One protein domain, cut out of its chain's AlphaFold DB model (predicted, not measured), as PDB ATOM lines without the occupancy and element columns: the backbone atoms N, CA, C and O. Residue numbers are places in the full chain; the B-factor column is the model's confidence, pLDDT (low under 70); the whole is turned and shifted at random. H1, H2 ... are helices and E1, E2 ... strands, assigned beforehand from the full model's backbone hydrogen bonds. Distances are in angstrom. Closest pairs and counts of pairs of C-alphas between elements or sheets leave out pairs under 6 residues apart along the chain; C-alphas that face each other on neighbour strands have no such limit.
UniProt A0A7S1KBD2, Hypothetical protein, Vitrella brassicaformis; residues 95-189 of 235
ATOM      1  N   VAL A  95      48.097  23.815  72.840       96.06
ATOM      2  CA  VAL A  95      48.513  24.295  74.171       96.06
ATOM      3  C   VAL A  95      48.573  23.127  75.148       96.06
ATOM      4  O   VAL A  95      49.576  22.958  75.836       96.06
ATOM      5  N   ASP A  96      47.564  22.259  75.132       96.38
ATOM      6  CA  ASP A  96      47.554  21.041  75.943       96.38
ATOM      7  C   ASP A  96      48.707  20.084  75.570       96.38
ATOM      8  O   ASP A  96      49.339  19.487  76.439       96.38
ATOM      9  N   CYS A  97      49.063  19.999  74.280       96.81
ATOM     10  CA  CYS A  97      50.255  19.282  73.814       96.81
ATOM     11  C   CYS A  97      51.557  19.852  74.384       96.81
ATOM     12  O   CYS A  97      52.452  19.079  74.733       96.81
ATOM     13  N   ALA A  98      51.681  21.178  74.460       96.75
ATOM     14  CA  ALA A  98      52.860  21.816  75.030       96.75
ATOM     15  C   ALA A  98      52.993  21.485  76.526       96.75
ATOM     16  O   ALA A  98      54.088  21.152  76.978       96.75
ATOM     17  N   CYS A  99      51.881  21.484  77.269       95.44
ATOM     18  CA  CYS A  99      51.857  21.077  78.676       95.44
ATOM     19  C   CYS A  99      52.230  19.603  78.855       95.44
ATOM     20  O   CYS A  99      53.094  19.289  79.666       95.44
ATOM     21  N   ARG A 100      51.687  18.700  78.025       95.88
ATOM     22  CA  ARG A 100      52.096  17.286  78.019       95.88
ATOM     23  C   ARG A 100      53.604  17.134  77.845       95.88
ATOM     24  O   ARG A 100      54.250  16.377  78.561       95.88
ATOM     25  N   GLN A 101      54.177  17.828  76.863       95.56
ATOM     26  CA  GLN A 101      55.611  17.752  76.595       95.56
ATOM     27  C   GLN A 101      56.442  18.271  77.777       95.56
ATOM     28  O   GLN A 101      57.503  17.712  78.069       95.56
ATOM     29  N   HIS A 102      55.963  19.319  78.449       93.50
ATOM     30  CA  HIS A 102      56.595  19.903  79.626       93.50
ATOM     31  C   HIS A 102      56.583  18.950  80.826       93.50
ATOM     32  O   HIS A 102      57.651  18.645  81.364       93.50
ATOM     33  N   ASP A 103      55.425  18.390  81.163       93.06
ATOM     34  CA  ASP A 103      55.262  17.427  82.255       93.06
ATOM     35  C   ASP A 103      56.131  16.181  82.051       93.06
ATOM     36  O   ASP A 103      56.898  15.790  82.933       93.06
ATOM     37  N   LEU A 104      56.115  15.609  80.843       92.56
ATOM     38  CA  LEU A 104      56.949  14.452  80.500       92.56
ATOM     39  C   LEU A 104      58.451  14.783  80.473       92.56
ATOM     40  O   LEU A 104      59.296  13.902  80.645       92.56
ATOM     41  N   CYS A 105      58.830  16.040  80.224       91.25
ATOM     42  CA  CYS A 105      60.218  16.482  80.364       91.25
ATOM     43  C   CYS A 105      60.643  16.468  81.838       91.25
ATOM     44  O   CYS A 105      61.717  15.959  82.163       91.25
ATOM     45  N   ILE A 106      59.779  16.966  82.726       86.94
ATOM     46  CA  ILE A 106      60.027  16.983  84.168       86.94
ATOM     47  C   ILE A 106      60.082  15.561  84.721       86.94
ATOM     48  O   ILE A 106      61.050  15.228  85.399       86.94
ATOM     49  N   GLU A 107      59.112  14.702  84.397       85.81
ATOM     50  CA  GLU A 107      59.085  13.321  84.889       85.81
ATOM     51  C   GLU A 107      60.336  12.533  84.505       85.81
ATOM     52  O   GLU A 107      60.898  11.821  85.341       85.81
ATOM     53  N   ARG A 108      60.797  12.662  83.253       84.06
ATOM     54  CA  ARG A 108      62.032  12.002  82.808       84.06
ATOM     55  C   ARG A 108      63.223  12.448  83.647       84.06
ATOM     56  O   ARG A 108      63.975  11.607  84.121       84.06
ATOM     57  N   HIS A 109      63.338  13.744  83.918       76.31
ATOM     58  CA  HIS A 109      64.435  14.255  84.734       76.31
ATOM     59  C   HIS A 109      64.293  13.945  86.227       76.31
ATOM     60  O   HIS A 109      65.299  13.727  86.885       76.31
ATOM     61  N   LEU A 110      63.085  13.823  86.777       75.06
ATOM     62  CA  LEU A 110      62.915  13.320  88.146       75.06
ATOM     63  C   LEU A 110      63.388  11.861  88.272       75.06
ATOM     64  O   LEU A 110      64.006  11.500  89.274       75.06
ATOM     65  N   LYS A 111      63.157  11.031  87.244       67.06
ATOM     66  CA  LYS A 111      63.626   9.631  87.196       67.06
ATOM     67  C   LYS A 111      65.160   9.522  87.116       67.06
ATOM     68  O   LYS A 111      65.716   8.563  87.644       67.06
ATOM     69  N   ASP A 112      65.842  10.517  86.549       64.38
ATOM     70  CA  ASP A 112      67.308  10.548  86.391       64.38
ATOM     71  C   ASP A 112      68.082  10.949  87.676       64.38
ATOM     72  O   ASP A 112      69.301  11.109  87.641       64.38
ATOM     73  N   GLY A 113      67.406  11.110  88.825       55.62
ATOM     74  CA  GLY A 113      68.051  11.385  90.123       55.62
ATOM     75  C   GLY A 113      68.158  12.867  90.511       55.62
ATOM     76  O   GLY A 113      68.953  13.218  91.383       55.62
ATOM     77  N   TYR A 114      67.365  13.741  89.887       58.22
ATOM     78  CA  TYR A 114      67.328  15.177  90.178       58.22
ATOM     79  C   TYR A 114      66.437  15.476  91.407       58.22
ATOM     80  O   TYR A 114      65.385  14.864  91.594       58.22
ATOM     81  N   THR A 115      66.857  16.402  92.281       53.38
ATOM     82  CA  THR A 115      66.165  16.717  93.549       53.38
ATOM     83  C   THR A 115      64.892  17.551  93.364       53.38
ATOM     84  O   THR A 115      64.864  18.503  92.591       53.38
ATOM     85  N   LEU A 116      63.874  17.205  94.159       52.53
ATOM     86  CA  LEU A 116      62.447  17.548  94.065       52.53
ATOM     87  C   LEU A 116      62.036  19.038  94.060       52.53
ATOM     88  O   LEU A 116      60.853  19.310  93.870       52.53
ATOM     89  N   GLU A 117      62.926  19.993  94.326       56.81
ATOM     90  CA  GLU A 117      62.486  21.357  94.672       56.81
ATOM     91  C   GLU A 117      62.353  22.313  93.476       56.81
ATOM     92  O   GLU A 117      61.552  23.243  93.535       56.81
ATOM     93  N   LEU A 118      63.087  22.096  92.377       64.06
ATOM     94  CA  LEU A 118      63.064  22.986  91.209       64.06
ATOM     95  C   LEU A 118      63.148  22.202  89.894       64.06
ATOM     96  O   LEU A 118      63.939  21.271  89.753       64.06
ATOM     97  N   HIS A 119      62.346  22.610  88.908       77.94
ATOM     98  CA  HIS A 119      62.315  21.981  87.583       77.94
ATOM     99  C   HIS A 119      63.546  22.370  86.750       77.94
ATOM    100  O   HIS A 119      64.187  23.395  86.989       77.94
ATOM    101  N   LYS A 120      63.883  21.558  85.743       85.00
ATOM    102  CA  LYS A 120      65.008  21.828  84.841       85.00
ATOM    103  C   LYS A 120      64.669  22.962  83.875       85.00
ATOM    104  O   LYS A 120      63.660  22.896  83.170       85.00
ATOM    105  N   CYS A 121      65.556  23.949  83.758       87.50
ATOM    106  CA  CYS A 121      65.309  25.120  82.914       87.50
ATOM    107  C   CYS A 121      65.107  24.785  81.433       87.50
ATOM    108  O   CYS A 121      64.417  25.519  80.739       87.50
ATOM    109  N   SER A 122      65.692  23.695  80.924       89.12
ATOM    110  CA  SER A 122      65.476  23.287  79.529       89.12
ATOM    111  C   SER A 122      64.013  22.939  79.251       89.12
ATOM    112  O   SER A 122      63.499  23.328  78.211       89.12
ATOM    113  N   CYS A 123      63.326  22.284  80.195       90.94
ATOM    114  CA  CYS A 123      61.906  21.969  80.048       90.94
ATOM    115  C   CYS A 123      61.071  23.253  79.985       90.94
ATOM    116  O   CYS A 123      60.247  23.408  79.089       90.94
ATOM    117  N   ASP A 124      61.319  24.190  80.906       91.69
ATOM    118  CA  ASP A 124      60.601  25.467  80.959       91.69
ATOM    119  C   ASP A 124      60.854  26.316  79.687       91.69
ATOM    120  O   ASP A 124      59.916  26.882  79.128       91.69
ATOM    121  N   LYS A 125      62.091  26.338  79.162       91.31
ATOM    122  CA  LYS A 125      62.446  27.037  77.909       91.31
ATOM    123  C   LYS A 125      61.748  26.450  76.685       91.31
ATOM    124  O   LYS A 125      61.229  27.200  75.856       91.31
ATOM    125  N   ASP A 126      61.737  25.125  76.559       92.94
ATOM    126  CA  ASP A 126      61.080  24.444  75.441       92.94
ATOM    127  C   ASP A 126      59.564  24.669  75.475       92.94
ATOM    128  O   ASP A 126      58.951  24.923  74.435       92.94
ATOM    129  N   PHE A 127      58.974  24.671  76.674       94.25
ATOM    130  CA  PHE A 127      57.570  25.015  76.878       94.25
ATOM    131  C   PHE A 127      57.262  26.451  76.428       94.25
ATOM    132  O   PHE A 127      56.382  26.656  75.590       94.25
ATOM    133  N   LEU A 128      58.042  27.439  76.883       93.81
ATOM    134  CA  LEU A 128      57.889  28.838  76.462       93.81
ATOM    135  C   LEU A 128      58.042  29.036  74.951       93.81
ATOM    136  O   LEU A 128      57.372  29.887  74.371       93.81
ATOM    137  N   LYS A 129      58.908  28.254  74.300       93.88
ATOM    138  CA  LYS A 129      59.088  28.292  72.844       93.88
ATOM    139  C   LYS A 129      57.888  27.708  72.090       93.88
ATOM    140  O   LYS A 129      57.594  28.157  70.985       93.88
ATOM    141  N   ALA A 130      57.206  26.716  72.660       94.19
ATOM    142  CA  ALA A 130      56.066  26.058  72.028       94.19
ATOM    143  C   ALA A 130      54.771  26.890  72.101       94.19
ATOM    144  O   ALA A 130      53.971  26.868  71.163       94.19
ATOM    145  N   LEU A 131      54.562  27.641  73.190       93.38
ATOM    146  CA  LEU A 131      53.293  28.327  73.465       93.38
ATOM    147  C   LEU A 131      52.838  29.338  72.391       93.38
ATOM    148  O   LEU A 131      51.656  29.287  72.029       93.38
ATOM    149  N   PRO A 132      53.687  30.223  71.825       91.06
ATOM    150  CA  PRO A 132      53.232  31.218  70.849       91.06
ATOM    151  C   PRO A 132      52.551  30.597  69.621       91.06
ATOM    152  O   PRO A 132      51.483  31.051  69.213       91.06
ATOM    153  N   GLY A 133      53.103  29.499  69.090       88.94
ATOM    154  CA  GLY A 133      52.571  28.797  67.913       88.94
ATOM    155  C   GLY A 133      51.489  27.751  68.205       88.94
ATOM    156  O   GLY A 133      50.911  27.186  67.278       88.94
ATOM    157  N   ALA A 134      51.209  27.463  69.476       94.44
ATOM    158  CA  ALA A 134      50.271  26.419  69.872       94.44
ATOM    159  C   ALA A 134      48.808  26.774  69.536       94.44
ATOM    160  O   ALA A 134      48.340  27.875  69.833       94.44
ATOM    161  N   SER A 135      48.051  25.842  68.956       95.31
ATOM    162  CA  SER A 135      46.627  26.047  68.654       95.31
ATOM    163  C   SER A 135      45.752  26.032  69.912       95.31
ATOM    164  O   SER A 135      46.052  25.341  70.885       95.31
ATOM    165  N   CYS A 136      44.647  26.777  69.859       92.88
ATOM    166  CA  CYS A 136      43.656  26.889  70.926       92.88
ATOM    167  C   CYS A 136      42.300  26.342  70.473       92.88
ATOM    168  O   CYS A 136      41.798  26.731  69.421       92.88
ATOM    169  N   SER A 137      41.689  25.485  71.290       88.62
ATOM    170  CA  SER A 137      40.374  24.882  71.021       88.62
ATOM    171  C   SER A 137      39.257  25.374  71.945       88.62
ATOM    172  O   SER A 137      38.083  25.295  71.585       88.62
ATOM    173  N   LYS A 138      39.592  25.886  73.140       86.56
ATOM    174  CA  LYS A 138      38.620  26.331  74.154       86.56
ATOM    175  C   LYS A 138      38.716  27.839  74.425       86.56
ATOM    176  O   LYS A 138      39.817  28.386  74.382       86.56
ATOM    177  N   PRO A 139      37.615  28.503  74.840       87.25
ATOM    178  CA  PRO A 139      37.613  29.942  75.136       87.25
ATOM    179  C   PRO A 139      38.621  30.387  76.205       87.25
ATOM    180  O   PRO A 139      39.109  31.507  76.156       87.25
ATOM    181  N   LYS A 140      38.963  29.511  77.162       85.75
ATOM    182  CA  LYS A 140      39.942  29.802  78.227       85.75
ATOM    183  C   LYS A 140      41.404  29.774  77.755       85.75
ATOM    184  O   LYS A 140      42.285  30.182  78.503       85.75
ATOM    185  N   CYS A 141      41.670  29.285  76.545       89.00
ATOM    186  CA  CYS A 141      43.026  29.045  76.057       89.00
ATOM    187  C   CYS A 141      43.900  30.305  75.960       89.00
ATOM    188  O   CYS A 141      45.036  30.240  76.424       89.00
ATOM    189  N   PRO A 142      43.425  31.449  75.421       89.38
ATOM    190  CA  PRO A 142      44.263  32.644  75.320       89.38
ATOM    191  C   PRO A 142      44.697  33.158  76.695       89.38
ATOM    192  O   PRO A 142      45.871  33.439  76.899       89.38
ATOM    193  N   VAL A 143      43.771  33.179  77.660       88.94
ATOM    194  CA  VAL A 143      44.055  33.587  79.046       88.94
ATOM    195  C   VAL A 143      45.071  32.646  79.692       88.94
ATOM    196  O   VAL A 143      46.046  33.111  80.274       88.94
ATOM    197  N   TYR A 144      44.889  31.328  79.542       89.81
ATOM    198  CA  TYR A 144      45.858  30.349  80.039       89.81
ATOM    199  C   TYR A 144      47.239  30.558  79.414       89.81
ATOM    200  O   TYR A 144      48.240  30.560  80.121       89.81
ATOM    201  N   LYS A 145      47.296  30.732  78.088       89.69
ATOM    202  CA  LYS A 145      48.549  30.872  77.350       89.69
ATOM    203  C   LYS A 145      49.336  32.093  77.823       89.69
ATOM    204  O   LYS A 145      50.518  31.949  78.119       89.69
ATOM    205  N   GLU A 146      48.692  33.252  77.933       88.94
ATOM    206  CA  GLU A 146      49.341  34.473  78.423       88.94
ATOM    207  C   GLU A 146      49.817  34.317  79.873       88.94
ATOM    208  O   GLU A 146      50.976  34.603  80.178       88.94
ATOM    209  N   ALA A 147      48.973  33.765  80.753       88.75
ATOM    210  CA  ALA A 147      49.346  33.508  82.143       88.75
ATOM    211  C   ALA A 147      50.525  32.524  82.258       88.75
ATOM    212  O   ALA A 147      51.442  32.733  83.054       88.75
ATOM    213  N   ALA A 148      50.543  31.473  81.434       90.62
ATOM    214  CA  ALA A 148      51.621  30.494  81.394       90.62
ATOM    215  C   ALA A 148      52.926  31.123  80.891       90.62
ATOM    216  O   ALA A 148      53.974  30.925  81.503       90.62
ATOM    217  N   ILE A 149      52.886  31.920  79.819       90.19
ATOM    218  CA  ILE A 149      54.072  32.630  79.323       90.19
ATOM    219  C   ILE A 149      54.649  33.530  80.418       90.19
ATOM    220  O   ILE A 149      55.855  33.494  80.672       90.19
ATOM    221  N   GLU A 150      53.805  34.308  81.092       88.12
ATOM    222  CA  GLU A 150      54.257  35.245  82.117       88.12
ATOM    223  C   GLU A 150      54.828  34.536  83.350       88.12
ATOM    224  O   GLU A 150      55.906  34.897  83.838       88.12
ATOM    225  N   LEU A 151      54.165  33.471  83.811       88.06
ATOM    226  CA  LEU A 151      54.637  32.653  84.924       88.06
ATOM    227  C   LEU A 151      56.003  32.032  84.612       88.06
ATOM    228  O   LEU A 151      56.953  32.173  85.383       88.06
ATOM    229  N   PHE A 152      56.122  31.353  83.470       89.88
ATOM    230  CA  PHE A 152      57.315  30.574  83.140       89.88
ATOM    231  C   PHE A 152      58.519  31.438  82.751       89.88
ATOM    232  O   PHE A 152      59.653  31.003  82.940       89.88
ATOM    233  N   ARG A 153      58.310  32.691  82.318       87.81
ATOM    234  CA  ARG A 153      59.400  33.668  82.133       87.81
ATOM    235  C   ARG A 153      60.135  34.002  83.431       87.81
ATOM    236  O   ARG A 153      61.329  34.297  83.404       87.81
ATOM    237  N   ARG A 154      59.425  33.968  84.561       84.75
ATOM    238  CA  ARG A 154      59.943  34.361  85.885       84.75
ATOM    239  C   ARG A 154      60.194  33.172  86.807       84.75
ATOM    240  O   ARG A 154      60.842  33.330  87.840       84.75
ATOM    241  N   LYS A 155      59.679  31.995  86.449       84.06
ATOM    242  CA  LYS A 155      59.773  30.773  87.240       84.06
ATOM    243  C   LYS A 155      61.246  30.387  87.475       84.06
ATOM    244  O   LYS A 155      61.980  30.192  86.499       84.06
ATOM    245  N   PRO A 156      61.681  30.258  88.743       83.62
ATOM    246  CA  PRO A 156      62.992  29.717  89.072       83.62
ATOM    247  C   PRO A 156      63.119  28.268  88.602       83.62
ATOM    248  O   PRO A 156      62.185  27.474  88.728       83.62
ATOM    249  N   CYS A 157      64.290  27.916  88.094       85.44
ATOM    250  CA  CYS A 157      64.594  26.574  87.611       85.44
ATOM    251  C   CYS A 157      66.078  26.254  87.844       85.44
ATOM    252  O   CYS A 157      66.859  27.125  88.234       85.44
ATOM    253  N   ILE A 158      66.481  25.003  87.615       84.69
ATOM    254  CA  ILE A 158      67.883  24.578  87.709       84.69
ATOM    255  C   ILE A 158      68.460  24.364  86.308       84.69
ATOM    256  O   ILE A 158      67.913  23.614  85.492       84.69
ATOM    257  N   GLU A 159      69.597  25.001  86.041       84.00
ATOM    258  CA  GLU A 159      70.493  24.639  84.946       84.00
ATOM    259  C   GLU A 159      71.646  23.802  85.479       84.00
ATOM    260  O   GLU A 159      72.053  23.933  86.629       84.00
ATOM    261  N   TYR A 160      72.218  22.972  84.618       80.38
ATOM    262  CA  TYR A 160      73.411  22.215  84.948       80.38
ATOM    263  C   TYR A 160      74.553  22.713  84.087       80.38
ATOM    264  O   TYR A 160      74.475  22.726  82.857       80.38
ATOM    265  N   LYS A 161      75.612  23.172  84.749       83.75
ATOM    266  CA  LYS A 161      76.847  23.579  84.086       83.75
ATOM    267  C   LYS A 161      77.897  22.524  84.342       83.75
ATOM    268  O   LYS A 161      77.949  21.946  85.422       83.75
ATOM    269  N   ARG A 162      78.759  22.306  83.353       87.50
ATOM    270  CA  ARG A 162      79.875  21.368  83.451       87.50
ATOM    271  C   ARG A 162      81.214  22.107  83.389       87.50
ATOM    272  O   ARG A 162      81.903  22.010  82.374       87.50
ATOM    273  N   PRO A 163      81.566  22.913  84.409       88.38
ATOM    274  CA  PRO A 163      82.884  23.526  84.461       88.38
ATOM    275  C   PRO A 163      83.962  22.445  84.538       88.38
ATOM    276  O   PRO A 163      83.793  21.421  85.201       88.38
ATOM    277  N   CYS A 164      85.082  22.705  83.873       92.00
ATOM    278  CA  CYS A 164      86.266  21.865  83.930       92.00
ATOM    279  C   CYS A 164      87.382  22.638  84.633       92.00
ATOM    280  O   CYS A 164      87.788  23.699  84.159       92.00
ATOM    281  N   ILE A 165      87.881  22.117  85.752       88.69
ATOM    282  CA  ILE A 165      89.011  22.692  86.492       88.69
ATOM    283  C   ILE A 165      90.144  21.673  86.439       88.69
ATOM    284  O   ILE A 165      89.980  20.536  86.871       88.69
ATOM    285  N   MET A 166      91.282  22.065  85.856       86.38
ATOM    286  CA  MET A 166      92.460  21.195  85.695       86.38
ATOM    287  C   MET A 166      92.148  19.841  85.022       86.38
ATOM    288  O   MET A 166      92.665  18.805  85.421       86.38
ATOM    289  N   GLY A 167      91.270  19.837  84.013       90.31
ATOM    290  CA  GLY A 167      90.884  18.620  83.281       90.31
ATOM    291  C   GLY A 167      89.800  17.769  83.955       90.31
ATOM    292  O   GLY A 167      89.280  16.851  83.327       90.31
ATOM    293  N   HIS A 168      89.393  18.099  85.183       88.25
ATOM    294  CA  HIS A 168      88.270  17.453  85.858       88.25
ATOM    295  C   HIS A 168      86.986  18.245  85.624       88.25
ATOM    296  O   HIS A 168      86.873  19.399  86.039       88.25
ATOM    297  N   CYS A 169      86.022  17.620  84.949       91.25
ATOM    298  CA  CYS A 169      84.736  18.221  84.621       91.25
ATOM    299  C   CYS A 169      83.636  17.638  85.507       91.25
ATOM    300  O   CYS A 169      83.342  16.443  85.423       91.25
ATOM    301  N   THR A 170      82.982  18.488  86.289       87.88
ATOM    302  CA  THR A 170      81.891  18.081  87.185       87.88
ATOM    303  C   THR A 170      80.628  18.831  86.814       87.88
ATOM    304  O   THR A 170      80.685  20.004  86.466       87.88
ATOM    305  N   GLU A 171      79.490  18.150  86.865       83.69
ATOM    306  CA  GLU A 171      78.191  18.774  86.646       83.69
ATOM    307  C   GLU A 171      77.703  19.403  87.956       83.69
ATOM    308  O   GLU A 171      77.606  18.721  88.976       83.69
ATOM    309  N   ILE A 172      77.445  20.711  87.942       81.62
ATOM    310  CA  ILE A 172      76.956  21.459  89.102       81.62
ATOM    311  C   ILE A 172      75.589  22.083  88.791       81.62
ATOM    312  O   ILE A 172      75.430  22.681  87.719       81.62
ATOM    313  N   PRO A 173      74.607  21.972  89.706       81.56
ATOM    314  CA  PRO A 173      73.355  22.696  89.581       81.56
ATOM    315  C   PRO A 173      73.611  24.183  89.829       81.56
ATOM    316  O   PRO A 173      74.257  24.566  90.806       81.56
ATOM    317  N   VAL A 174      73.094  25.033  88.951       82.88
ATOM    318  CA  VAL A 174      73.104  26.484  89.110       82.88
ATOM    319  C   VAL A 174      71.676  27.019  88.995       82.88
ATOM    320  O   VAL A 174      70.917  26.542  88.145       82.88
ATOM    321  N   PRO A 175      71.283  28.000  89.827       81.38
ATOM    322  CA  PRO A 175      69.998  28.662  89.672       81.38
ATOM    323  C   PRO A 175      69.881  29.312  88.291       81.38
ATOM    324  O   PRO A 175      70.822  29.943  87.805       81.38
ATOM    325  N   GLY A 176      68.711  29.173  87.682       81.44
ATOM    326  CA  GLY A 176      68.333  29.821  86.438       81.44
ATOM    327  C   GLY A 176      66.884  30.295  86.483       81.44
ATOM    328  O   GLY A 176      66.183  30.157  87.487       81.44
ATOM    329  N   VAL A 177      66.439  30.858  85.365       79.94
ATOM    330  CA  VAL A 177      65.041  31.230  85.126       79.94
ATOM    331  C   VAL A 177      64.588  30.630  83.800       79.94
ATOM    332  O   VAL A 177      65.403  30.485  82.882       79.94
ATOM    333  N   GLY A 178      63.304  30.267  83.711       67.31
ATOM    334  CA  GLY A 178      62.706  29.552  82.574       67.31
ATOM    335  C   GLY A 178      62.896  30.221  81.206       67.31
ATOM    336  O   GLY A 178      62.725  29.570  80.183       67.31
ATOM    337  N   GLY A 179      63.364  31.471  81.171       63.03
ATOM    338  CA  GLY A 179      63.881  32.154  79.987       63.03
ATOM    339  C   GLY A 179      62.926  33.210  79.444       63.03
ATOM    340  O   GLY A 179      61.726  33.187  79.692       63.03
ATOM    341  N   THR A 180      63.454  34.166  78.682       50.03
ATOM    342  CA  THR A 180      62.635  35.079  77.884       50.03
ATOM    343  C   THR A 180      62.130  34.319  76.662       50.03
ATOM    344  O   THR A 180      62.921  33.818  75.864       50.03
ATOM    345  N   ALA A 181      60.809  34.185  76.509       41.81
ATOM    346  CA  ALA A 181      60.247  33.643  75.275       41.81
ATOM    347  C   ALA A 181      60.763  34.486  74.096       41.81
ATOM    348  O   ALA A 181      60.556  35.702  74.071       41.81
ATOM    349  N   ALA A 182      61.459  33.859  73.143       42.50
ATOM    350  CA  ALA A 182      61.761  34.510  71.878       42.50
ATOM    351  C   ALA A 182      60.420  34.923  71.249       42.50
ATOM    352  O   ALA A 182      59.527  34.091  71.107       42.50
ATOM    353  N   THR A 183      60.295  36.210  70.922       44.69
ATOM    354  CA  THR A 183      59.098  36.900  70.405       44.69
ATOM    355  C   THR A 183      57.950  37.100  71.410       44.69
ATOM    356  O   THR A 183      56.946  36.400  71.419       44.69
ATOM    357  N   GLY A 184      58.092  38.130  72.244       41.31
ATOM    358  CA  GLY A 184      56.993  38.974  72.723       41.31
ATOM    359  C   GLY A 184      57.437  40.428  72.547       41.31
ATOM    360  O   GLY A 184      58.653  40.653  72.496       41.31
ATOM    361  N   PRO A 185      56.519  41.389  72.361       35.19
ATOM    362  CA  PRO A 185      56.918  42.743  72.024       35.19
ATOM    363  C   PRO A 185      57.779  43.317  73.156       35.19
ATOM    364  O   PRO A 185      57.668  42.893  74.312       35.19
ATOM    365  N   SER A 186      58.730  44.183  72.797       37.62
ATOM    366  CA  SER A 186      59.680  44.756  73.750       37.62
ATOM    367  C   SER A 186      58.925  45.338  74.944       37.62
ATOM    368  O   SER A 186      57.783  45.769  74.825       37.62
ATOM    369  N   THR A 187      59.560  45.370  76.112       46.09
ATOM    370  CA  THR A 187      58.982  45.981  77.319       46.09
ATOM    371  C   THR A 187      58.502  47.421  77.096       46.09
ATOM    372  O   THR A 187      57.692  47.898  77.877       46.09
ATOM    373  N   GLU A 188      58.958  48.093  76.033       46.47
ATOM    374  CA  GLU A 188      58.413  49.372  75.561       46.47
ATOM    375  C   GLU A 188      56.959  49.262  75.078       46.47
ATOM    376  O   GLU A 188      56.145  50.066  75.508       46.47
ATOM    377  N   SER A 189      56.576  48.235  74.308       48.44
ATOM    378  CA  SER A 189      55.193  48.125  73.811       48.44
ATOM    379  C   SER A 189      54.186  47.875  74.930       48.44
ATOM    380  O   SER A 189      53.081  48.391  74.886       48.44
TER     381      SER A 189
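This is residues 95 to 189 of the 235 residues of the protein "Hypothetical protein" of Vitrella brassicaformis (UniProt A0A7S1KBD2). A thin two-stranded hairpin, E1 and E2, makes one end of a long model, and three helices make the other, H2 in the middle of them with H1 on one side and H3 on another. The loop at Met 166 is the far tip of the hairpin, and a loose tail, residues 178 to 189, ends the printed part. The printed part has 95 residues, with three named helices and two strands in the order H1 H2 H3 E1 E2; the sheet is E1 - E2, antiparallel, and the class is mixed. It is loose, with a radius of gyration of the C-alphas of 15.6 A, and elongated, spanning 54 by 35 by 20 A.

Look first at E1, residues 156 to 161, and E2, residues 172 to 177, an antiparallel hairpin with N 159 and O 174 at 2.9 A and N 174 and O 159 at 2.8 A. Beyond them, residues 164 to 165 pair antiparallel with 168 to 169. At H2, residues 121 to 130, the closest C-alphas to E1 are those of Cys 121 and Cys 157, 5.0 A apart. H1, residues 95 to 111, touches H2 in a helical hairpin, a shallow tilt of 14 degrees, opposite ways; their closest C-alphas are those of His 102 and Cys 123, 5.7 A. H3, residues 141 to 154, touches H2 with residues 149 to 153 alone, closest at the C-alphas of Ile 149 and Leu 128, 6.1 A. These two form a helical hairpin, opposite ways, at a shallow tilt of 32 degrees, only just short of steep. H1 is apart from E1 and E2. Every O i to N i+4 pair is within hydrogen-bond range in H1 and H2; in H3, 9 of 10 are.

Find C-alpha 95 at (48.513, 24.295, 74.171); from there H1 runs 24.8 A to C-alpha 111. H2 covers 14.3 A and H3 20.3 A. E1 runs 16.0 A from C-alpha 156, and E2 15.9 A to C-alpha 177 at (65.041, 31.230, 85.126).

The C-alphas farthest apart are those of Pro 139 and Met 166, 56.5 A. The printed part has no cut, and no link between named elements is long. Look for pLDDT under 70 at residues 111 to 118 and 178 to 189.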